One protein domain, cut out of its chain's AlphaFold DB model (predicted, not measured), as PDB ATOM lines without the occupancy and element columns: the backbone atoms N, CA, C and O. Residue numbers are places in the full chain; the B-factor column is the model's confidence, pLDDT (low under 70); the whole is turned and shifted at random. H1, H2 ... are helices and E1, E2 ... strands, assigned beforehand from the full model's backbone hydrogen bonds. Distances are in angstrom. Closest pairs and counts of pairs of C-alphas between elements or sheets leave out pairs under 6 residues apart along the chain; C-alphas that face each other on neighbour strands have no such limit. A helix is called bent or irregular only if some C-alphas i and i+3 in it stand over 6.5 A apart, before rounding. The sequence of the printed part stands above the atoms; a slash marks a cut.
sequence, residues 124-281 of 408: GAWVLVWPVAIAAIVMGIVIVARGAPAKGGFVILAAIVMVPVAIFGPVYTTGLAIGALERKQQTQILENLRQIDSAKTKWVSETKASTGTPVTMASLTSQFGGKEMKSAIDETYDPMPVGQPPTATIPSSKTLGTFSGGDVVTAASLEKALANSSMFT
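This is residues 124 to 281 of the 408 residues of the protein "GYF_2 domain-containing protein" of Verrucomicrobia bacterium (UniProt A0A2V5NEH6). One very long helix, H2, makes the long axis of a rod; H1 folds back along its first part as a helical hairpin, while a small three-stranded sheet, E1 E2 E3, with H3 and H4 packs on its far half. Between these two ends, residues 168 to 178 of H2 stand free. The printed part has 158 residues, with four named helices and three named strands in the order H1 H2 H3 E1 E2 E3 H4. The sheet's order is E1, E2, E3, antiparallel throughout, and the class is mostly helix. The whole is extended, with a radius of gyration of the C-alphas of 27.1 A and spans of 91 by 29 by 26 A.

H1, residues 125 to 145, begins with C-alpha 125 at (20.499, -59.382, 3.019) and is 30.8 A long. H2, residues 149 to 207, measures 85.4 A and ends with C-alpha 207 at (-11.499, -6.717, -8.217). H2 has a kink of 27 degrees near residue 169; it is neither bent nor irregular, but only just: C-alphas 167 and 170 are 6.5 A apart. H3 is residues 217 to 220, E1 236 to 238, E2 247 to 249 and E3 264 to 266. H4, residues 267 to 278, is 16.6 A long and ends with C-alpha 278 at (8.295, -39.687, -19.858).

H2 is the hub, touching H1, H3 and H4. With residues 149 to 167 alone it touches H1, opposite ways at a shallow tilt of 29 degrees; the closest C-alphas are those of Gly 140 and Gly 152, 4.4 A apart. H2 is on the sheet, two layers with the helix on one face, at a height over the sheet of 11.8 A; its closest C-alpha pair with E2 is Leu 193 and Thr 247, 7.0 A. The strands form a meander, each the antiparallel neighbour of the one before. In the hairpin E1 and E2, N 238 and O 247 are 2.9 A apart, within hydrogen-bond range; in the hairpin E2 and E3, N 265 and O 248 are 2.8 A apart. H4 touches H2 residues 183 to 194 alone, opposite ways at a shallow tilt of 16 degrees, closest at the C-alphas of Leu 190 and Ala 267, 5.3 A. H3 touches H2 residues 196 to 203 alone, closest at the C-alphas of Ala 199 and Leu 220, 6.2 A. H1 and H4 are apart. Every O i to N i+4 pair is within hydrogen-bond range in H4, against 14 of 17 in H1 and 52 of 55 in H2; H3 is too short for such a pair.

The C-alphas farthest apart, those of Gly 147 and Lys 208, are 91.1 A apart. The printed part has no cut. The links H3 to E1 and E2 to E3 are long. Mean pLDDT of the printed part is 83.4; 16 residues are under 70, among them 124 to 128, 173 to 175 and 278 to 281.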
ATOM      1  N   GLY A 124      22.017 -55.934   5.171       54.78
ATOM      2  CA  GLY A 124      22.575 -57.261   5.474       54.78
ATOM      3  C   GLY A 124      22.210 -58.358   4.470       54.78
ATOM      4  O   GLY A 124      23.028 -59.235   4.201       54.78
ATOM      5  N   ALA A 125      21.009 -58.307   3.881       61.25
ATOM      6  CA  ALA A 125      20.499 -59.382   3.019       61.25
ATOM      7  C   ALA A 125      21.420 -59.684   1.817       61.25
ATOM      8  O   ALA A 125      21.633 -60.840   1.463       61.25
ATOM      9  N   TRP A 126      22.039 -58.650   1.245       61.34
ATOM     10  CA  TRP A 126      22.943 -58.757   0.098       61.34
ATOM     11  C   TRP A 126      24.230 -59.525   0.426       61.34
ATOM     12  O   TRP A 126      24.751 -60.250  -0.420       61.34
ATOM     13  N   VAL A 127      24.713 -59.429   1.668       67.12
ATOM     14  CA  VAL A 127      25.896 -60.161   2.148       67.12
ATOM     15  C   VAL A 127      25.598 -61.660   2.289       67.12
ATOM     16  O   VAL A 127      26.499 -62.475   2.123       67.12
ATOM     17  N   LEU A 128      24.335 -62.040   2.522       68.94
ATOM     18  CA  LEU A 128      23.880 -63.437   2.571       68.94
ATOM     19  C   LEU A 128      23.635 -64.060   1.186       68.94
ATOM     20  O   LEU A 128      23.753 -65.278   1.051       68.94
ATOM     21  N   VAL A 129      23.371 -63.262   0.144       71.69
ATOM     22  CA  VAL A 129      23.233 -63.772  -1.237       71.69
ATOM     23  C   VAL A 129      24.547 -64.382  -1.738       71.69
ATOM     24  O   VAL A 129      24.528 -65.456  -2.336       71.69
ATOM     25  N   TRP A 130      25.693 -63.756  -1.454       71.56
ATOM     26  CA  TRP A 130      27.013 -64.224  -1.903       71.56
ATOM     27  C   TRP A 130      27.389 -65.651  -1.454       71.56
ATOM     28  O   TRP A 130      27.677 -66.469  -2.329       71.56
ATOM     29  N   PRO A 131      27.377 -66.022  -0.156       79.19
ATOM     30  CA  PRO A 131      27.712 -67.383   0.266       79.19
ATOM     31  C   PRO A 131      26.709 -68.425  -0.246       79.19
ATOM     32  O   PRO A 131      27.117 -69.538  -0.577       79.19
ATOM     33  N   VAL A 132      25.423 -68.076  -0.385       78.94
ATOM     34  CA  VAL A 132      24.405 -68.971  -0.971       78.94
ATOM     35  C   VAL A 132      24.658 -69.183  -2.469       78.94
ATOM     36  O   VAL A 132      24.614 -70.319  -2.940       78.94
ATOM     37  N   ALA A 133      25.002 -68.126  -3.210       76.00
ATOM     38  CA  ALA A 133      25.383 -68.201  -4.620       76.00
ATOM     39  C   ALA A 133      26.638 -69.063  -4.831       76.00
ATOM     40  O   ALA A 133      26.640 -69.957  -5.679       76.00
ATOM     41  N   ILE A 134      27.681 -68.847  -4.023       81.06
ATOM     42  CA  ILE A 134      28.920 -69.635  -4.060       81.06
ATOM     43  C   ILE A 134      28.621 -71.111  -3.750       81.06
ATOM     44  O   ILE A 134      29.054 -71.989  -4.496       81.06
ATOM     45  N   ALA A 135      27.824 -71.400  -2.717       81.38
ATOM     46  CA  ALA A 135      27.422 -72.765  -2.379       81.38
ATOM     47  C   ALA A 135      26.620 -73.445  -3.506       81.38
ATOM     48  O   ALA A 135      26.855 -74.619  -3.799       81.38
ATOM     49  N   ALA A 136      25.719 -72.717  -4.178       78.19
ATOM     50  CA  ALA A 136      24.953 -73.223  -5.318       78.19
ATOM     51  C   ALA A 136      25.847 -73.535  -6.533       78.19
ATOM     52  O   ALA A 136      25.699 -74.592  -7.147       78.19
ATOM     53  N   ILE A 137      26.815 -72.663  -6.844       79.56
ATOM     54  CA  ILE A 137      27.796 -72.874  -7.921       79.56
ATOM     55  C   ILE A 137      28.681 -74.092  -7.613       79.56
ATOM     56  O   ILE A 137      28.838 -74.966  -8.466       79.56
ATOM     57  N   VAL A 138      29.193 -74.209  -6.382       82.62
ATOM     58  CA  VAL A 138      29.995 -75.363  -5.937       82.62
ATOM     59  C   VAL A 138      29.187 -76.664  -6.005       82.62
ATOM     60  O   VAL A 138      29.685 -77.658  -6.533       82.62
ATOM     61  N   MET A 139      27.923 -76.672  -5.560       79.81
ATOM     62  CA  MET A 139      27.038 -77.835  -5.726       79.81
ATOM     63  C   MET A 139      26.802 -78.180  -7.199       79.81
ATOM     64  O   MET A 139      26.862 -79.353  -7.562       79.81
ATOM     65  N   GLY A 140      26.590 -77.182  -8.061       76.25
ATOM     66  CA  GLY A 140      26.461 -77.375  -9.505       76.25
ATOM     67  C   GLY A 140      27.679 -78.085 -10.106       76.25
ATOM     68  O   GLY A 140      27.523 -79.109 -10.773       76.25
ATOM     69  N   ILE A 141      28.889 -77.613  -9.790       78.88
ATOM     70  CA  ILE A 141      30.161 -78.221 -10.222       78.88
ATOM     71  C   ILE A 141      30.282 -79.667  -9.709       78.88
ATOM     72  O   ILE A 141      30.620 -80.573 -10.473       78.88
ATOM     73  N   VAL A 142      29.938 -79.919  -8.443       77.19
ATOM     74  CA  VAL A 142      29.956 -81.263  -7.838       77.19
ATOM     75  C   VAL A 142      28.928 -82.212  -8.479       77.19
ATOM     76  O   VAL A 142      29.181 -83.413  -8.575       77.19
ATOM     77  N   ILE A 143      27.791 -81.704  -8.965       74.88
ATOM     78  CA  ILE A 143      26.786 -82.484  -9.710       74.88
ATOM     79  C   ILE A 143      27.283 -82.817 -11.128       74.88
ATOM     80  O   ILE A 143      27.092 -83.947 -11.584       74.88
ATOM     81  N   VAL A 144      27.977 -81.891 -11.807       76.00
ATOM     82  CA  VAL A 144      28.657 -82.177 -13.087       76.00
ATOM     83  C   VAL A 144      29.712 -83.274 -12.895       76.00
ATOM     84  O   VAL A 144      29.685 -84.278 -13.605       76.00
ATOM     85  N   ALA A 145      30.579 -83.134 -11.886       75.25
ATOM     86  CA  ALA A 145      31.650 -84.087 -11.579       75.25
ATOM     87  C   ALA A 145      31.148 -85.495 -11.193       75.25
ATOM     88  O   ALA A 145      31.889 -86.467 -11.310       75.25
ATOM     89  N   ARG A 146      29.885 -85.629 -10.766       77.75
ATOM     90  CA  ARG A 146      29.225 -86.914 -10.461       77.75
ATOM     91  C   ARG A 146      28.459 -87.518 -11.646       77.75
ATOM     92  O   ARG A 146      27.611 -88.384 -11.448       77.75
ATOM     93  N   GLY A 147      28.750 -87.084 -12.874       74.19
ATOM     94  CA  GLY A 147      28.211 -87.690 -14.095       74.19
ATOM     95  C   GLY A 147      26.813 -87.211 -14.494       74.19
ATOM     96  O   GLY A 147      26.177 -87.835 -15.339       74.19
ATOM     97  N   ALA A 148      26.328 -86.094 -13.937       69.44
ATOM     98  CA  ALA A 148      25.051 -85.482 -14.314       69.44
ATOM     99  C   ALA A 148      25.235 -84.090 -14.971       69.44
ATOM    100  O   ALA A 148      24.646 -83.111 -14.500       69.44
ATOM    101  N   PRO A 149      26.029 -83.969 -16.061       74.50
ATOM    102  CA  PRO A 149      26.498 -82.685 -16.589       74.50
ATOM    103  C   PRO A 149      25.364 -81.735 -16.982       74.50
ATOM    104  O   PRO A 149      25.410 -80.565 -16.621       74.50
ATOM    105  N   ALA A 150      24.303 -82.231 -17.630       75.56
ATOM    106  CA  ALA A 150      23.151 -81.405 -17.995       75.56
ATOM    107  C   ALA A 150      22.457 -80.793 -16.762       75.56
ATOM    108  O   ALA A 150      22.153 -79.603 -16.744       75.56
ATOM    109  N   LYS A 151      22.249 -81.584 -15.698       73.56
ATOM    110  CA  LYS A 151      21.568 -81.128 -14.473       73.56
ATOM    111  C   LYS A 151      22.421 -80.124 -13.695       73.56
ATOM    112  O   LYS A 151      21.900 -79.105 -13.256       73.56
ATOM    113  N   GLY A 152      23.726 -80.378 -13.571       71.25
ATOM    114  CA  GLY A 152      24.662 -79.428 -12.962       71.25
ATOM    115  C   GLY A 152      24.797 -78.135 -13.774       71.25
ATOM    116  O   GLY A 152      24.771 -77.049 -13.201       71.25
ATOM    117  N   GLY A 153      24.831 -78.234 -15.107       75.38
ATOM    118  CA  GLY A 153      24.850 -77.089 -16.020       75.38
ATOM    119  C   GLY A 153      23.625 -76.184 -15.879       75.38
ATOM    120  O   GLY A 153      23.786 -74.970 -15.773       75.38
ATOM    121  N   PHE A 154      22.415 -76.749 -15.777       79.69
ATOM    122  CA  PHE A 154      21.207 -75.960 -15.499       79.69
ATOM    123  C   PHE A 154      21.254 -75.255 -14.137       79.69
ATOM    124  O   PHE A 154      20.835 -74.105 -14.055       79.69
ATOM    125  N   VAL A 155      21.796 -75.885 -13.086       74.19
ATOM    126  CA  VAL A 155      21.963 -75.241 -11.765       74.19
ATOM    127  C   VAL A 155      22.956 -74.074 -11.833       74.19
ATOM    128  O   VAL A 155      22.672 -73.004 -11.297       74.19
ATOM    129  N   ILE A 156      24.083 -74.244 -12.530       76.44
ATOM    130  CA  ILE A 156      25.090 -73.185 -12.713       76.44
ATOM    131  C   ILE A 156      24.512 -72.025 -13.538       76.44
ATOM    132  O   ILE A 156      24.627 -70.871 -13.130       76.44
ATOM    133  N   LEU A 157      23.837 -72.312 -14.656       80.44
ATOM    134  CA  LEU A 157      23.206 -71.291 -15.498       80.44
ATOM    135  C   LEU A 157      22.094 -70.541 -14.748       80.44
ATOM    136  O   LEU A 157      22.034 -69.314 -14.804       80.44
ATOM    137  N   ALA A 158      21.252 -71.259 -13.999       75.75
ATOM    138  CA  ALA A 158      20.215 -70.655 -13.169       75.75
ATOM    139  C   ALA A 158      20.811 -69.751 -12.080       75.75
ATOM    140  O   ALA A 158      20.287 -68.663 -11.865       75.75
ATOM    141  N   ALA A 159      21.921 -70.140 -11.441       76.94
ATOM    142  CA  ALA A 159      22.628 -69.283 -10.489       76.94
ATOM    143  C   ALA A 159      23.203 -68.022 -11.162       76.94
ATOM    144  O   ALA A 159      23.007 -66.919 -10.656       76.94
ATOM    145  N   ILE A 160      23.842 -68.161 -12.331       81.25
ATOM    146  CA  ILE A 160      24.415 -67.040 -13.098       81.25
ATOM    147  C   ILE A 160      23.344 -66.030 -13.542       81.25
ATOM    148  O   ILE A 160      23.640 -64.841 -13.614       81.25
ATOM    149  N   VAL A 161      22.106 -66.462 -13.804       81.38
ATOM    150  CA  VAL A 161      20.992 -65.562 -14.163       81.38
ATOM    151  C   VAL A 161      20.263 -65.017 -12.926       81.38
ATOM    152  O   VAL A 161      19.987 -63.820 -12.855       81.38
ATOM    153  N   MET A 162      19.974 -65.856 -11.926       76.75
ATOM    154  CA  MET A 162      19.235 -65.437 -10.727       76.75
ATOM    155  C   MET A 162      20.031 -64.498  -9.826       76.75
ATOM    156  O   MET A 162      19.432 -63.609  -9.231       76.75
ATOM    157  N   VAL A 163      21.353 -64.654  -9.702       77.38
ATOM    158  CA  VAL A 163      22.152 -63.823  -8.786       77.38
ATOM    159  C   VAL A 163      22.161 -62.347  -9.217       77.38
ATOM    160  O   VAL A 163      21.800 -61.510  -8.391       77.38
ATOM    161  N   PRO A 164      22.432 -61.982 -10.489       75.12
ATOM    162  CA  PRO A 164      22.237 -60.616 -10.971       75.12
ATOM    163  C   PRO A 164      20.800 -60.106 -10.811       75.12
ATOM    164  O   PRO A 164      20.619 -58.951 -10.446       75.12
ATOM    165  N   VAL A 165      19.773 -60.936 -11.027       78.50
ATOM    166  CA  VAL A 165      18.368 -60.508 -10.871       78.50
ATOM    167  C   VAL A 165      17.997 -60.277  -9.398       78.50
ATOM    168  O   VAL A 165      17.315 -59.303  -9.092       78.50
ATOM    169  N   ALA A 166      18.491 -61.098  -8.470       72.62
ATOM    170  CA  ALA A 166      18.290 -60.931  -7.029       72.62
ATOM    171  C   ALA A 166      19.072 -59.737  -6.445       72.62
ATOM    172  O   ALA A 166      18.658 -59.169  -5.438       72.62
ATOM    173  N   ILE A 167      20.177 -59.348  -7.088       69.81
ATOM    174  CA  ILE A 167      20.996 -58.176  -6.749       69.81
ATOM    175  C   ILE A 167      20.379 -56.905  -7.357       69.81
ATOM    176  O   ILE A 167      19.924 -56.017  -6.644       69.81
ATOM    177  N   PHE A 168      20.301 -56.805  -8.685       73.19
ATOM    178  CA  PHE A 168      19.854 -55.581  -9.355       73.19
ATOM    179  C   PHE A 168      18.335 -55.377  -9.314       73.19
ATOM    180  O   PHE A 168      17.886 -54.235  -9.386       73.19
ATOM    181  N   GLY A 169      17.535 -56.435  -9.139       75.75
ATOM    182  CA  GLY A 169      16.074 -56.354  -9.036       75.75
ATOM    183  C   GLY A 169      15.588 -55.434  -7.908       75.75
ATOM    184  O   GLY A 169      14.858 -54.488  -8.200       75.75
ATOM    185  N   PRO A 170      16.008 -55.633  -6.644       73.31
ATOM    186  CA  PRO A 170      15.672 -54.737  -5.534       73.31
ATOM    187  C   PRO A 170      16.117 -53.277  -5.720       73.31
ATOM    188  O   PRO A 170      15.387 -52.367  -5.329       73.31
ATOM    189  N   VAL A 171      17.280 -53.026  -6.335       71.62
ATOM    190  CA  VAL A 171      17.721 -51.658  -6.682       71.62
ATOM    191  C   VAL A 171      16.827 -51.054  -7.764       71.62
ATOM    192  O   VAL A 171      16.419 -49.902  -7.644       71.62
ATOM    193  N   TYR A 172      16.457 -51.831  -8.783       72.56
ATOM    194  CA  TYR A 172      15.566 -51.393  -9.854       72.56
ATOM    195  C   TYR A 172      14.153 -51.075  -9.336       72.56
ATOM    196  O   TYR A 172      13.622 -50.004  -9.622       72.56
ATOM    197  N   THR A 173      13.554 -51.943  -8.513       68.50
ATOM    198  CA  THR A 173      12.215 -51.704  -7.944       68.50
ATOM    199  C   THR A 173      12.200 -50.550  -6.945       68.50
ATOM    200  O   THR A 173      11.251 -49.765  -6.938       68.50
ATOM    201  N   THR A 174      13.265 -50.381  -6.157       67.50
ATOM    202  CA  THR A 174      13.406 -49.248  -5.229       67.50
ATOM    203  C   THR A 174      13.627 -47.936  -5.988       67.50
ATOM    204  O   THR A 174      12.986 -46.936  -5.673       67.50
ATOM    205  N   GLY A 175      14.446 -47.936  -7.047       69.56
ATOM    206  CA  GLY A 175      14.628 -46.782  -7.935       69.56
ATOM    207  C   GLY A 175      13.325 -46.345  -8.614       69.56
ATOM    208  O   GLY A 175      13.002 -45.156  -8.622       69.56
ATOM    209  N   LEU A 176      12.520 -47.301  -9.098       73.75
ATOM    210  CA  LEU A 176      11.181 -47.025  -9.631       73.75
ATOM    211  C   LEU A 176      10.241 -46.423  -8.572       73.75
ATOM    212  O   LEU A 176       9.493 -45.495  -8.882       73.75
ATOM    213  N   ALA A 177      10.286 -46.907  -7.328       69.56
ATOM    214  CA  ALA A 177       9.468 -46.373  -6.238       69.56
ATOM    215  C   ALA A 177       9.855 -44.929  -5.859       69.56
ATOM    216  O   ALA A 177       8.970 -44.099  -5.641       69.56
ATOM    217  N   ILE A 178      11.156 -44.610  -5.843       71.19
ATOM    218  CA  ILE A 178      11.667 -43.252  -5.596       71.19
ATOM    219  C   ILE A 178      11.222 -42.301  -6.719       71.19
ATOM    220  O   ILE A 178      10.592 -41.282  -6.438       71.19
ATOM    221  N   GLY A 179      11.430 -42.666  -7.990       77.12
ATOM    222  CA  GLY A 179      10.974 -41.850  -9.127       77.12
ATOM    223  C   GLY A 179       9.449 -41.664  -9.181       77.12
ATOM    224  O   GLY A 179       8.955 -40.625  -9.621       77.12
ATOM    225  N   ALA A 180       8.674 -42.637  -8.687       80.31
ATOM    226  CA  ALA A 180       7.221 -42.519  -8.568       80.31
ATOM    227  C   ALA A 180       6.775 -41.562  -7.443       80.31
ATOM    228  O   ALA A 180       5.731 -40.920  -7.578       80.31
ATOM    229  N   LEU A 181       7.539 -41.441  -6.350       83.38
ATOM    230  CA  LEU A 181       7.308 -40.428  -5.313       83.38
ATOM    231  C   LEU A 181       7.632 -39.023  -5.840       83.38
ATOM    232  O   LEU A 181       6.820 -38.111  -5.697       83.38
ATOM    233  N   GLU A 182       8.767 -38.876  -6.519       86.12
ATOM    234  CA  GLU A 182       9.224 -37.605  -7.081       86.12
ATOM    235  C   GLU A 182       8.261 -37.064  -8.152       86.12
ATOM    236  O   GLU A 182       7.859 -35.899  -8.098       86.12
ATOM    237  N   ARG A 183       7.766 -37.924  -9.058       87.06
ATOM    238  CA  ARG A 183       6.690 -37.545  -9.994       87.06
ATOM    239  C   ARG A 183       5.413 -37.100  -9.274       87.06
ATOM    240  O   ARG A 183       4.774 -36.160  -9.733       87.06
ATOM    241  N   LYS A 184       5.023 -37.733  -8.157       89.69
ATOM    242  CA  LYS A 184       3.852 -37.287  -7.370       89.69
ATOM    243  C   LYS A 184       4.072 -35.894  -6.779       89.69
ATOM    244  O   LYS A 184       3.148 -35.088  -6.810       89.69
ATOM    245  N   GLN A 185       5.278 -35.600  -6.293       92.31
ATOM    246  CA  GLN A 185       5.629 -34.275  -5.773       92.31
ATOM    247  C   GLN A 185       5.593 -33.214  -6.880       92.31
ATOM    248  O   GLN A 185       4.964 -32.174  -6.697       92.31
ATOM    249  N   GLN A 186       6.159 -33.500  -8.058       92.62
ATOM    250  CA  GLN A 186       6.070 -32.597  -9.210       92.62
ATOM    251  C   GLN A 186       4.614 -32.360  -9.644       92.62
ATOM    252  O   GLN A 186       4.200 -31.213  -9.787       92.62
ATOM    253  N   THR A 187       3.802 -33.411  -9.802       91.94
ATOM    254  CA  THR A 187       2.386 -33.260 -10.179       91.94
ATOM    255  C   THR A 187       1.594 -32.456  -9.142       91.94
ATOM    256  O   THR A 187       0.776 -31.627  -9.530       91.94
ATOM    257  N   GLN A 188       1.859 -32.633  -7.841       93.69
ATOM    258  CA  GLN A 188       1.214 -31.847  -6.783       93.69
ATOM    259  C   GLN A 188       1.569 -30.354  -6.873       93.69
ATOM    260  O   GLN A 188       0.682 -29.515  -6.751       93.69
ATOM    261  N   ILE A 189       2.838 -30.016  -7.126       94.19
ATOM    262  CA  ILE A 189       3.290 -28.621  -7.266       94.19
ATOM    263  C   ILE A 189       2.712 -27.984  -8.537       94.19
ATOM    264  O   ILE A 189       2.250 -26.846  -8.504       94.19
ATOM    265  N   LEU A 190       2.674 -28.729  -9.646       94.31
ATOM    266  CA  LEU A 190       2.046 -28.295 -10.895       94.31
ATOM    267  C   LEU A 190       0.548 -27.998 -10.710       94.31
ATOM    268  O   LEU A 190       0.054 -26.987 -11.209       94.31
ATOM    269  N   GLU A 191      -0.163 -28.855  -9.979       93.50
ATOM    270  CA  GLU A 191      -1.583 -28.674  -9.669       93.50
ATOM    271  C   GLU A 191      -1.813 -27.484  -8.722       93.50
ATOM    272  O   GLU A 191      -2.663 -26.641  -8.997       93.50
ATOM    273  N   ASN A 192      -0.999 -27.330  -7.673       93.06
ATOM    274  CA  ASN A 192      -1.053 -26.162  -6.786       93.06
ATOM    275  C   ASN A 192      -0.822 -24.848  -7.569       93.06
ATOM    276  O   ASN A 192      -1.574 -23.888  -7.404       93.06
ATOM    277  N   LEU A 193       0.153 -24.811  -8.490       94.50
ATOM    278  CA  LEU A 193       0.399 -23.656  -9.368       94.50
ATOM    279  C   LEU A 193      -0.788 -23.356 -10.298       94.50
ATOM    280  O   LEU A 193      -1.142 -22.188 -10.476       94.50
ATOM    281  N   ARG A 194      -1.449 -24.383 -10.851       94.06
ATOM    282  CA  ARG A 194      -2.693 -24.216 -11.625       94.06
ATOM    283  C   ARG A 194      -3.831 -23.655 -10.775       94.06
ATOM    284  O   ARG A 194      -4.546 -22.757 -11.224       94.06
ATOM    285  N   GLN A 195      -3.984 -24.135  -9.543       92.31
ATOM    286  CA  GLN A 195      -4.996 -23.629  -8.618       92.31
ATOM    287  C   GLN A 195      -4.744 -22.156  -8.273       92.31
ATOM    288  O   GLN A 195      -5.689 -21.368  -8.349       92.31
ATOM    289  N   ILE A 196      -3.493 -21.755  -8.013       93.19
ATOM    290  CA  ILE A 196      -3.106 -20.346  -7.810       93.19
ATOM    291  C   ILE A 196      -3.481 -19.481  -9.014       93.19
ATOM    292  O   ILE A 196      -4.089 -18.427  -8.831       93.19
ATOM    293  N   ASP A 197      -3.166 -19.908 -10.238       93.81
ATOM    294  CA  ASP A 197      -3.464 -19.106 -11.431       93.81
ATOM    295  C   ASP A 197      -4.977 -18.980 -11.683       93.81
ATOM    296  O   ASP A 197      -5.476 -17.900 -12.013       93.81
ATOM    297  N   SER A 198      -5.744 -20.042 -11.408       92.81
ATOM    298  CA  SER A 198      -7.211 -20.008 -11.464       92.81
ATOM    299  C   SER A 198      -7.822 -19.080 -10.401       92.81
ATOM    300  O   SER A 198      -8.748 -18.322 -10.693       92.81
ATOM    301  N   ALA A 199      -7.274 -19.079  -9.180       92.75
ATOM    302  CA  ALA A 199      -7.700 -18.215  -8.081       92.75
ATOM    303  C   ALA A 199      -7.359 -16.745  -8.352       92.75
ATOM    304  O   ALA A 199      -8.199 -15.869  -8.155       92.75
ATOM    305  N   LYS A 200      -6.161 -16.478  -8.882       92.62
ATOM    306  CA  LYS A 200      -5.736 -15.156  -9.357       92.62
ATOM    307  C   LYS A 200      -6.650 -14.650 -10.474       92.62
ATOM    308  O   LYS A 200      -7.077 -13.504 -10.423       92.62
ATOM    309  N   THR A 201      -7.022 -15.505 -11.427       92.25
ATOM    310  CA  THR A 201      -7.952 -15.151 -12.514       92.25
ATOM    311  C   THR A 201      -9.338 -14.758 -11.985       92.25
ATOM    312  O   THR A 201      -9.882 -13.733 -12.397       92.25
ATOM    313  N   LYS A 202      -9.888 -15.502 -11.012       92.12
ATOM    314  CA  LYS A 202     -11.145 -15.132 -10.333       92.12
ATOM    315  C   LYS A 202     -11.016 -13.808  -9.578       92.12
ATOM    316  O   LYS A 202     -11.814 -12.902  -9.809       92.12
ATOM    317  N   TRP A 203      -9.971 -13.657  -8.762       93.12
ATOM    318  CA  TRP A 203      -9.694 -12.433  -8.007       93.12
ATOM    319  C   TRP A 203      -9.572 -11.199  -8.917       93.12
ATOM    320  O   TRP A 203     -10.131 -10.149  -8.604       93.12
ATOM    321  N   VAL A 204      -8.922 -11.325 -10.082       93.19
ATOM    322  CA  VAL A 204      -8.867 -10.270 -11.111       93.19
ATOM    323  C   VAL A 204     -10.264  -9.927 -11.635       93.19
ATOM    324  O   VAL A 204     -10.576  -8.748 -11.780       93.19
ATOM    325  N   SER A 205     -11.126 -10.920 -11.884       90.69
ATOM    326  CA  SER A 205     -12.490 -10.675 -12.379       90.69
ATOM    327  C   SER A 205     -13.397  -9.966 -11.358       90.69
ATOM    328  O   SER A 205     -14.209  -9.126 -11.744       90.69
ATOM    329  N   GLU A 206     -13.215 -10.240 -10.062       91.12
ATOM    330  CA  GLU A 206     -13.955  -9.599  -8.966       91.12
ATOM    331  C   GLU A 206     -13.454  -8.175  -8.683       91.12
ATOM    332  O   GLU A 206     -14.242  -7.232  -8.606       91.12
ATOM    333  N   THR A 207     -12.134  -8.005  -8.556       91.00
ATOM    334  CA  THR A 207     -11.499  -6.717  -8.217       91.00
ATOM    335  C   THR A 207     -11.344  -5.773  -9.406       91.00
ATOM    336  O   THR A 207     -11.113  -4.580  -9.209       91.00
ATOM    337  N   LYS A 208     -11.456  -6.289 -10.638       91.75
ATOM    338  CA  LYS A 208     -11.144  -5.589 -11.898       91.75
ATOM    339  C   LYS A 208      -9.699  -5.067 -11.946       91.75
ATOM    340  O   LYS A 208      -9.422  -4.029 -12.546       91.75
ATOM    341  N   ALA A 209      -8.778  -5.788 -11.299       89.25
ATOM    342  CA  ALA A 209      -7.357  -5.458 -11.266       89.25
ATOM    343  C   ALA A 209      -6.729  -5.447 -12.672       89.25
ATOM    344  O   ALA A 209      -7.065  -6.256 -13.536       89.25
ATOM    345  N   SER A 210      -5.789  -4.527 -12.893       89.44
ATOM    346  CA  SER A 210      -5.083  -4.377 -14.171       89.44
ATOM    347  C   SER A 210      -3.807  -5.220 -14.220       89.44
ATOM    348  O   SER A 210      -3.263  -5.623 -13.192       89.44
ATOM    349  N   THR A 211      -3.287  -5.462 -15.425       90.25
ATOM    350  CA  THR A 211      -1.971  -6.087 -15.623       90.25
ATOM    351  C   THR A 211      -0.891  -5.349 -14.827       90.25
ATOM    352  O   THR A 211      -0.830  -4.122 -14.844       90.25
ATOM    353  N   GLY A 212      -0.042  -6.094 -14.118       87.56
ATOM    354  CA  GLY A 212       0.997  -5.548 -13.244       87.56
ATOM    355  C   GLY A 212       0.549  -5.206 -11.818       87.56
ATOM    356  O   GLY A 212       1.411  -4.906 -10.994       87.56
ATOM    357  N   THR A 213      -0.743  -5.293 -11.467       91.19
ATOM    358  CA  THR A 213      -1.168  -5.197 -10.058       91.19
ATOM    359  C   THR A 213      -0.509  -6.325  -9.240       91.19
ATOM    360  O   THR A 213      -0.589  -7.486  -9.656       91.19
ATOM    361  N   PRO A 214       0.149  -6.032  -8.099       90.81
ATOM    362  CA  PRO A 214       0.756  -7.060  -7.258       90.81
ATOM    363  C   PRO A 214      -0.322  -7.920  -6.588       90.81
ATOM    364  O   PRO A 214      -1.296  -7.401  -6.044       90.81
ATOM    365  N   VAL A 215      -0.126  -9.236  -6.612       91.12
ATOM    366  CA  VAL A 215      -1.009 -10.230  -5.987       91.12
ATOM    367  C   VAL A 215      -0.251 -10.885  -4.837       91.12
ATOM    368  O   VAL A 215       0.962 -11.056  -4.910       91.12
ATOM    369  N   THR A 216      -0.947 -11.261  -3.766       90.81
ATOM    370  CA  THR A 216      -0.357 -11.969  -2.617       90.81
ATOM    371  C   THR A 216      -1.149 -13.230  -2.286       90.81
ATOM    372  O   THR A 216      -2.356 -13.295  -2.532       90.81
ATOM    373  N   MET A 217      -0.513 -14.225  -1.662       88.56
ATOM    374  CA  MET A 217      -1.218 -15.436  -1.215       88.56
ATOM    375  C   MET A 217      -2.378 -15.114  -0.253       88.56
ATOM    376  O   MET A 217      -3.426 -15.751  -0.333       88.56
ATOM    377  N   ALA A 218      -2.238 -14.066   0.571       87.12
ATOM    378  CA  ALA A 218      -3.291 -13.561   1.455       87.12
ATOM    379  C   ALA A 218      -4.519 -13.035   0.684       87.12
ATOM    380  O   ALA A 218      -5.652 -13.361   1.029       87.12
ATOM    381  N   SER A 219      -4.317 -12.284  -0.410       86.50
ATOM    382  CA  SER A 219      -5.431 -11.846  -1.274       86.50
ATOM    383  C   SER A 219      -6.149 -13.002  -1.984       86.50
ATOM    384  O   SER A 219      -7.320 -12.870  -2.334       86.50
ATOM    385  N   LEU A 220      -5.480 -14.149  -2.156       88.12
ATOM    386  CA  LEU A 220      -6.054 -15.342  -2.781       88.12
ATOM    387  C   LEU A 220      -6.662 -16.336  -1.773       88.12
ATOM    388  O   LEU A 220      -7.397 -17.227  -2.184       88.12
ATOM    389  N   THR A 221      -6.443 -16.183  -0.459       86.44
ATOM    390  CA  THR A 221      -6.957 -17.117   0.568       86.44
ATOM    391  C   THR A 221      -8.483 -17.293   0.515       86.44
ATOM    392  O   THR A 221      -8.991 -18.399   0.705       86.44
ATOM    393  N   SER A 222      -9.219 -16.227   0.178       86.50
ATOM    394  CA  SER A 222     -10.674 -16.284  -0.033       86.50
ATOM    395  C   SER A 222     -11.059 -17.176  -1.228       86.50
ATOM    396  O   SER A 222     -11.987 -17.976  -1.132       86.50
ATOM    397  N   GLN A 223     -10.282 -17.127  -2.315       87.56
ATOM    398  CA  GLN A 223     -10.517 -17.879  -3.554       87.56
ATOM    399  C   GLN A 223     -10.250 -19.386  -3.420       87.56
ATOM    400  O   GLN A 223     -10.833 -20.185  -4.156       87.56
ATOM    401  N   PHE A 224      -9.421 -19.792  -2.452       84.31
ATOM    402  CA  PHE A 224      -9.223 -21.199  -2.074       84.31
ATOM    403  C   PHE A 224     -10.289 -21.718  -1.088       84.31
ATOM    404  O   PHE A 224     -10.181 -22.838  -0.587       84.31
ATOM    405  N   GLY A 225     -11.319 -20.918  -0.777       77.12
ATOM    406  CA  GLY A 225     -12.386 -21.295   0.154       77.12
ATOM    407  C   GLY A 225     -11.887 -21.532   1.582       77.12
ATOM    408  O   GLY A 225     -12.412 -22.403   2.272       77.12
ATOM    409  N   GLY A 226     -10.835 -20.818   2.001       69.56
ATOM    410  CA  GLY A 226     -10.216 -20.977   3.319       69.56
ATOM    411  C   GLY A 226      -9.367 -22.243   3.495       69.56
ATOM    412  O   GLY A 226      -8.970 -22.542   4.618       69.56
ATOM    413  N   LYS A 227      -9.075 -22.994   2.423       72.75
ATOM    414  CA  LYS A 227      -8.134 -24.123   2.472       72.75
ATOM    415  C   LYS A 227      -6.709 -23.656   2.192       72.75
ATOM    416  O   LYS A 227      -6.459 -22.963   1.210       72.75
ATOM    417  N   GLU A 228      -5.775 -24.096   3.026       75.81
ATOM    418  CA  GLU A 228      -4.343 -23.969   2.755       75.81
ATOM    419  C   GLU A 228      -3.919 -24.933   1.638       75.81
ATOM    420  O   GLU A 228      -4.465 -26.031   1.491       75.81
ATOM    421  N   MET A 229      -2.929 -24.527   0.841       82.12
ATOM    422  CA  MET A 229      -2.364 -25.384  -0.199       82.12
ATOM    423  C   MET A 229      -1.480 -26.466   0.411       82.12
ATOM    424  O   MET A 229      -0.672 -26.210   1.301       82.12
ATOM    425  N   LYS A 230      -1.608 -27.690  -0.103       84.44
ATOM    426  CA  LYS A 230      -0.810 -28.817   0.366       84.44
ATOM    427  C   LYS A 230       0.560 -28.806  -0.308       84.44
ATOM    428  O   LYS A 230       0.696 -29.340  -1.411       84.44
ATOM    429  N   SER A 231       1.561 -28.240   0.364       87.88
ATOM    430  CA  SER A 231       2.950 -28.325  -0.097       87.88
ATOM    431  C   SER A 231       3.425 -29.782  -0.193       87.88
ATOM    432  O   SER A 231       3.022 -30.638   0.603       87.88
ATOM    433  N   ALA A 232       4.267 -30.072  -1.183       89.12
ATOM    434  CA  ALA A 232       4.762 -31.419  -1.484       89.12
ATOM    435  C   ALA A 232       6.177 -31.688  -0.938       89.12
ATOM    436  O   ALA A 232       6.533 -32.838  -0.655       89.12
ATOM    437  N   ILE A 233       6.978 -30.629  -0.815       90.94
ATOM    438  CA  ILE A 233       8.369 -30.602  -0.355       90.94
ATOM    439  C   ILE A 233       8.676 -29.371   0.519       90.94
ATOM    440  O   ILE A 233       9.847 -29.061   0.713       90.94
ATOM    441  N   ASP A 234       7.678 -28.704   1.100       89.75
ATOM    442  CA  ASP A 234       7.824 -27.431   1.842       89.75
ATOM    443  C   ASP A 234       8.311 -26.259   0.954       89.75
ATOM    444  O   ASP A 234       9.047 -25.370   1.380       89.75
ATOM    445  N   GLU A 235       7.904 -26.278  -0.314       92.81
ATOM    446  CA  GLU A 235       8.099 -25.215  -1.298       92.81
ATOM    447  C   GLU A 235       7.273 -23.955  -0.996       92.81
ATOM    448  O   GLU A 235       6.157 -24.022  -0.472       92.81
ATOM    449  N   THR A 236       7.828 -22.793  -1.351       93.56
ATOM    450  CA  THR A 236       7.189 -21.480  -1.162       93.56
ATOM    451  C   THR A 236       6.541 -21.016  -2.461       93.56
ATOM    452  O   THR A 236       7.223 -20.910  -3.478       93.56
ATOM    453  N   TYR A 237       5.243 -20.715  -2.428       93.81
ATOM    454  CA  TYR A 237       4.477 -20.250  -3.586       93.81
ATOM    455  C   TYR A 237       4.401 -18.721  -3.645       93.81
ATOM    456  O   TYR A 237       4.048 -18.083  -2.652       93.81
ATOM    457  N   ASP A 238       4.645 -18.154  -4.827       94.12
ATOM    458  CA  ASP A 238       4.409 -16.741  -5.130       94.12
ATOM    459  C   ASP A 238       3.452 -16.631  -6.338       94.12
ATOM    460  O   ASP A 238       3.734 -17.175  -7.412       94.12
ATOM    461  N   PRO A 239       2.284 -15.973  -6.199       92.06
ATOM    462  CA  PRO A 239       1.302 -15.886  -7.276       92.06
ATOM    463  C   PRO A 239       1.741 -15.012  -8.459       92.06
ATOM    464  O   PRO A 239       1.126 -15.135  -9.527       92.06
ATOM    465  N   MET A 240       2.773 -14.174  -8.274       93.94
ATOM    466  CA  MET A 240       3.244 -13.123  -9.184       93.94
ATOM    467  C   MET A 240       2.184 -12.045  -9.526       93.94
ATOM    468  O   MET A 240       0.980 -12.249  -9.330       93.94
ATOM    469  N   PRO A 241       2.591 -10.859 -10.027       93.31
ATOM    470  CA  PRO A 241       1.656  -9.819 -10.458       93.31
ATOM    471  C   PRO A 241       0.701 -10.283 -11.568       93.31
ATOM    472  O   PRO A 241       1.003 -11.193 -12.345       93.31
ATOM    473  N   VAL A 242      -0.448  -9.612 -11.691       91.12
ATOM    474  CA  VAL A 242      -1.459  -9.910 -12.721       91.12
ATOM    475  C   VAL A 242      -0.831  -9.902 -14.121       91.12
ATOM    476  O   VAL A 242      -0.262  -8.898 -14.548       91.12
ATOM    477  N   GLY A 243      -0.961 -11.014 -14.849       87.62
ATOM    478  CA  GLY A 243      -0.389 -11.209 -16.187       87.62
ATOM    479  C   GLY A 243       0.964 -11.935 -16.227       87.62
ATOM    480  O   GLY A 243       1.417 -12.279 -17.315       87.62
ATOM    481  N   GLN A 244       1.589 -12.219 -15.081       92.19
ATOM    482  CA  GLN A 244       2.722 -13.148 -14.979       92.19
ATOM    483  C   GLN A 244       2.251 -14.510 -14.431       92.19
ATOM    484  O   GLN A 244       1.314 -14.540 -13.627       92.19
ATOM    485  N   PRO A 245       2.854 -15.643 -14.846       93.06
ATOM    486  CA  PRO A 245       2.522 -16.961 -14.302       93.06
ATOM    487  C   PRO A 245       3.005 -17.087 -12.845       93.06
ATOM    488  O   PRO A 245       4.036 -16.505 -12.510       93.06
ATOM    489  N   PRO A 246       2.315 -17.852 -11.981       94.94
ATOM    490  CA  PRO A 246       2.767 -18.078 -10.615       94.94
ATOM    491  C   PRO A 246       4.023 -18.954 -10.597       94.94
ATOM    492  O   PRO A 246       4.248 -19.780 -11.493       94.94
ATOM    493  N   THR A 247       4.816 -18.799  -9.544       95.25
ATOM    494  CA  THR A 247       6.059 -19.535  -9.320       95.25
ATOM    495  C   THR A 247       6.035 -20.277  -7.987       95.25
ATOM    496  O   THR A 247       5.328 -19.915  -7.047       95.25
ATOM    497  N   ALA A 248       6.828 -21.343  -7.902       95.44
ATOM    498  CA  ALA A 248       7.193 -21.978  -6.643       95.44
ATOM    499  C   ALA A 248       8.717 -21.943  -6.495       95.44
ATOM    500  O   ALA A 248       9.439 -22.158  -7.466       95.44
ATOM    501  N   THR A 249       9.211 -21.682  -5.289       95.31
ATOM    502  CA  THR A 249      10.640 -21.735  -4.956       95.31
ATOM    503  C   THR A 249      10.911 -22.995  -4.146       95.31
ATOM    504  O   THR A 249      10.307 -23.208  -3.088       95.31
ATOM    505  N   ILE A 250      11.808 -23.841  -4.650       94.69
ATOM    506  CA  ILE A 250      12.205 -25.099  -4.008       94.69
ATOM    507  C   ILE A 250      13.130 -24.779  -2.820       94.69
ATOM    508  O   ILE A 250      14.064 -23.993  -2.988       94.69
ATOM    509  N   PRO A 251      12.938 -25.364  -1.623       92.56
ATOM    510  CA  PRO A 251      13.808 -25.084  -0.485       92.56
ATOM    511  C   PRO A 251      15.215 -25.648  -0.720       92.56
ATOM    512  O   PRO A 251      15.375 -26.760  -1.219       92.56
ATOM    513  N   SER A 252      16.249 -24.908  -0.307       90.19
ATOM    514  CA  SER A 252      17.670 -25.211  -0.577       90.19
ATOM    515  C   SER A 252      18.168 -26.583  -0.094       90.19
ATOM    516  O   SER A 252      19.245 -27.015  -0.487       90.19
ATOM    517  N   SER A 253      17.404 -27.267   0.759       88.94
ATOM    518  CA  SER A 253      17.709 -28.589   1.315       88.94
ATOM    519  C   SER A 253      17.137 -29.771   0.517       88.94
ATOM    520  O   SER A 253      17.348 -30.915   0.923       88.94
ATOM    521  N   LYS A 254      16.396 -29.535  -0.576       90.12
ATOM    522  CA  LYS A 254      15.707 -30.585  -1.349       90.12
ATOM    523  C   LYS A 254      15.876 -30.402  -2.859       90.12
ATOM    524  O   LYS A 254      16.182 -29.317  -3.339       90.12
ATOM    525  N   THR A 255      15.641 -31.479  -3.600       89.56
ATOM    526  CA  THR A 255      15.626 -31.533  -5.070       89.56
ATOM    527  C   THR A 255      14.256 -31.994  -5.566       89.56
ATOM    528  O   THR A 255      13.475 -32.561  -4.800       89.56
ATOM    529  N   LEU A 256      13.956 -31.755  -6.844       87.19
ATOM    530  CA  LEU A 256      12.689 -32.136  -7.468       87.19
ATOM    531  C   LEU A 256      12.911 -32.579  -8.927       87.19
ATOM    532  O   LEU A 256      12.666 -31.834  -9.881       87.19
ATOM    533  N   GLY A 257      13.392 -33.805  -9.121       85.94
ATOM    534  CA  GLY A 257      13.787 -34.345 -10.419       85.94
ATOM    535  C   GLY A 257      15.017 -33.625 -10.954       85.94
ATOM    536  O   GLY A 257      16.119 -33.789 -10.443       85.94
ATOM    537  N   THR A 258      14.834 -32.802 -11.987       87.56
ATOM    538  CA  THR A 258      15.921 -32.002 -12.575       87.56
ATOM    539  C   THR A 258      16.143 -30.651 -11.892       87.56
ATOM    540  O   THR A 258      17.077 -29.952 -12.271       87.56
ATOM    541  N   PHE A 259      15.286 -30.258 -10.945       91.19
ATOM    542  CA  PHE A 259      15.381 -28.969 -10.253       91.19
ATOM    543  C   PHE A 259      16.106 -29.094  -8.908       91.19
ATOM    544  O   PHE A 259      15.893 -30.051  -8.154       91.19
ATOM    545  N   SER A 260      16.951 -28.113  -8.612       91.38
ATOM    546  CA  SER A 260      17.793 -28.030  -7.418       91.38
ATOM    547  C   SER A 260      17.169 -27.156  -6.326       91.38
ATOM    548  O   SER A 260      16.265 -26.359  -6.568       91.38
ATOM    549  N   GLY A 261      17.680 -27.283  -5.102       91.81
ATOM    550  CA  GLY A 261      17.273 -26.434  -3.988       91.81
ATOM    551  C   GLY A 261      17.615 -24.965  -4.249       91.81
ATOM    552  O   GLY A 261      18.780 -24.626  -4.446       91.81
ATOM    553  N   GLY A 262      16.610 -24.092  -4.207       89.56
ATOM    554  CA  GLY A 262      16.702 -22.680  -4.585       89.56
ATOM    555  C   GLY A 262      16.196 -22.357  -5.996       89.56
ATOM    556  O   GLY A 262      16.026 -21.178  -6.299       89.56
ATOM    557  N   ASP A 263      15.907 -23.355  -6.843       94.19
ATOM    558  CA  ASP A 263      15.327 -23.099  -8.166       94.19
ATOM    559  C   ASP A 263      13.906 -22.523  -8.048       94.19
ATOM    560  O   ASP A 263      13.060 -23.017  -7.292       94.19
ATOM    561  N   VAL A 264      13.637 -21.496  -8.859       94.50
ATOM    562  CA  VAL A 264      12.303 -20.921  -9.062       94.50
ATOM    563  C   VAL A 264      11.670 -21.590 -10.278       94.50
ATOM    564  O   VAL A 264      12.179 -21.491 -11.395       94.50
ATOM    565  N   VAL A 265      10.552 -22.276 -10.065       95.31
ATOM    566  CA  VAL A 265       9.896 -23.122 -11.064       95.31
ATOM    567  C   VAL A 265       8.478 -22.642 -11.382       95.31
ATOM    568  O   VAL A 265       7.787 -22.069 -10.544       95.31
ATOM    569  N   THR A 266       8.038 -22.876 -12.619       95.88
ATOM    570  CA  THR A 266       6.711 -22.513 -13.147       95.88
ATOM    571  C   THR A 266       5.950 -23.761 -13.585       95.88
ATOM    572  O   THR A 266       6.553 -24.809 -13.829       95.88
ATOM    573  N   ALA A 267       4.633 -23.648 -13.781       95.00
ATOM    574  CA  ALA A 267       3.828 -24.736 -14.342       95.00
ATOM    575  C   ALA A 267       4.428 -25.273 -15.662       95.00
ATOM    576  O   ALA A 267       4.666 -26.472 -15.791       95.00
ATOM    577  N   ALA A 268       4.800 -24.380 -16.585       94.25
ATOM    578  CA  ALA A 268       5.389 -24.747 -17.873       94.25
ATOM    579  C   ALA A 268       6.765 -25.438 -17.755       94.25
ATOM    580  O   ALA A 268       7.075 -26.332 -18.548       94.25
ATOM    581  N   SER A 269       7.604 -25.069 -16.774       93.94
ATOM    582  CA  SER A 269       8.876 -25.772 -16.555       93.94
ATOM    583  C   SER A 269       8.660 -27.164 -15.959       93.94
ATOM    584  O   SER A 269       9.344 -28.100 -16.377       93.94
ATOM    585  N   LEU A 270       7.684 -27.338 -15.056       93.31
ATOM    586  CA  LEU A 270       7.309 -28.660 -14.541       93.31
ATOM    587  C   LEU A 270       6.717 -29.550 -15.635       93.31
ATOM    588  O   LEU A 270       7.139 -30.695 -15.763       93.31
ATOM    589  N   GLU A 271       5.806 -29.045 -16.468       93.69
ATOM    590  CA  GLU A 271       5.235 -29.813 -17.585       93.69
ATOM    591  C   GLU A 271       6.315 -30.304 -18.552       93.69
ATOM    592  O   GLU A 271       6.327 -31.476 -18.936       93.69
ATOM    593  N   LYS A 272       7.286 -29.443 -18.878       92.31
ATOM    594  CA  LYS A 272       8.444 -29.815 -19.698       92.31
ATOM    595  C   LYS A 272       9.325 -30.871 -19.015       92.31
ATOM    596  O   LYS A 272       9.799 -31.786 -19.689       92.31
ATOM    597  N   ALA A 273       9.526 -30.784 -17.698       89.44
ATOM    598  CA  ALA A 273      10.261 -31.788 -16.929       89.44
ATOM    599  C   ALA A 273       9.530 -33.144 -16.894       89.44
ATOM    600  O   ALA A 273      10.154 -34.170 -17.169       89.44
ATOM    601  N   LEU A 274       8.212 -33.160 -16.655       89.88
ATOM    602  CA  LEU A 274       7.374 -34.365 -16.710       89.88
ATOM    603  C   LEU A 274       7.416 -35.019 -18.097       89.88
ATOM    604  O   LEU A 274       7.631 -36.227 -18.199       89.88
ATOM    605  N   ALA A 275       7.252 -34.230 -19.164       87.88
ATOM    606  CA  ALA A 275       7.268 -34.721 -20.540       87.88
ATOM    607  C   ALA A 275       8.621 -35.355 -20.907       87.88
ATOM    608  O   ALA A 275       8.669 -36.491 -21.385       87.88
ATOM    609  N   ASN A 276       9.730 -34.676 -20.597       82.75
ATOM    610  CA  ASN A 276      11.079 -35.215 -20.794       82.75
ATOM    611  C   ASN A 276      11.322 -36.488 -19.963       82.75
ATOM    612  O   ASN A 276      11.906 -37.448 -20.464       82.75
ATOM    613  N   SER A 277      10.818 -36.528 -18.726       70.50
ATOM    614  CA  SER A 277      10.906 -37.696 -17.834       70.50
ATOM    615  C   SER A 277      10.027 -38.869 -18.280       70.50
ATOM    616  O   SER A 277      10.203 -39.985 -17.788       70.50
ATOM    617  N   SER A 278       9.080 -38.642 -19.196       60.38
ATOM    618  CA  SER A 278       8.295 -39.687 -19.858       60.38
ATOM    619  C   SER A 278       9.071 -40.330 -21.014       60.38
ATOM    620  O   SER A 278       9.091 -41.550 -21.144       60.38
ATOM    621  N   MET A 279       9.790 -39.524 -21.804       47.00
ATOM    622  CA  MET A 279      10.520 -39.975 -23.001       47.00
ATOM    623  C   MET A 279      11.820 -40.753 -22.718       47.00
ATOM    624  O   MET A 279      12.503 -41.164 -23.653       47.00
ATOM    625  N   PHE A 280      12.168 -41.008 -21.452       46.03
ATOM    626  CA  PHE A 280      13.342 -41.817 -21.093       46.03
ATOM    627  C   PHE A 280      13.130 -43.340 -21.203       46.03
ATOM    628  O   PHE A 280      14.011 -44.125 -20.848       46.03
ATOM    629  N   THR A 281      12.004 -43.784 -21.768       40.94
ATOM    630  CA  THR A 281      11.820 -45.168 -22.220       40.94
ATOM    631  C   THR A 281      12.585 -45.428 -23.524       40.94
ATOM    632  O   THR A 281      12.046 -45.291 -24.619       40.94
TER     633      THR A 281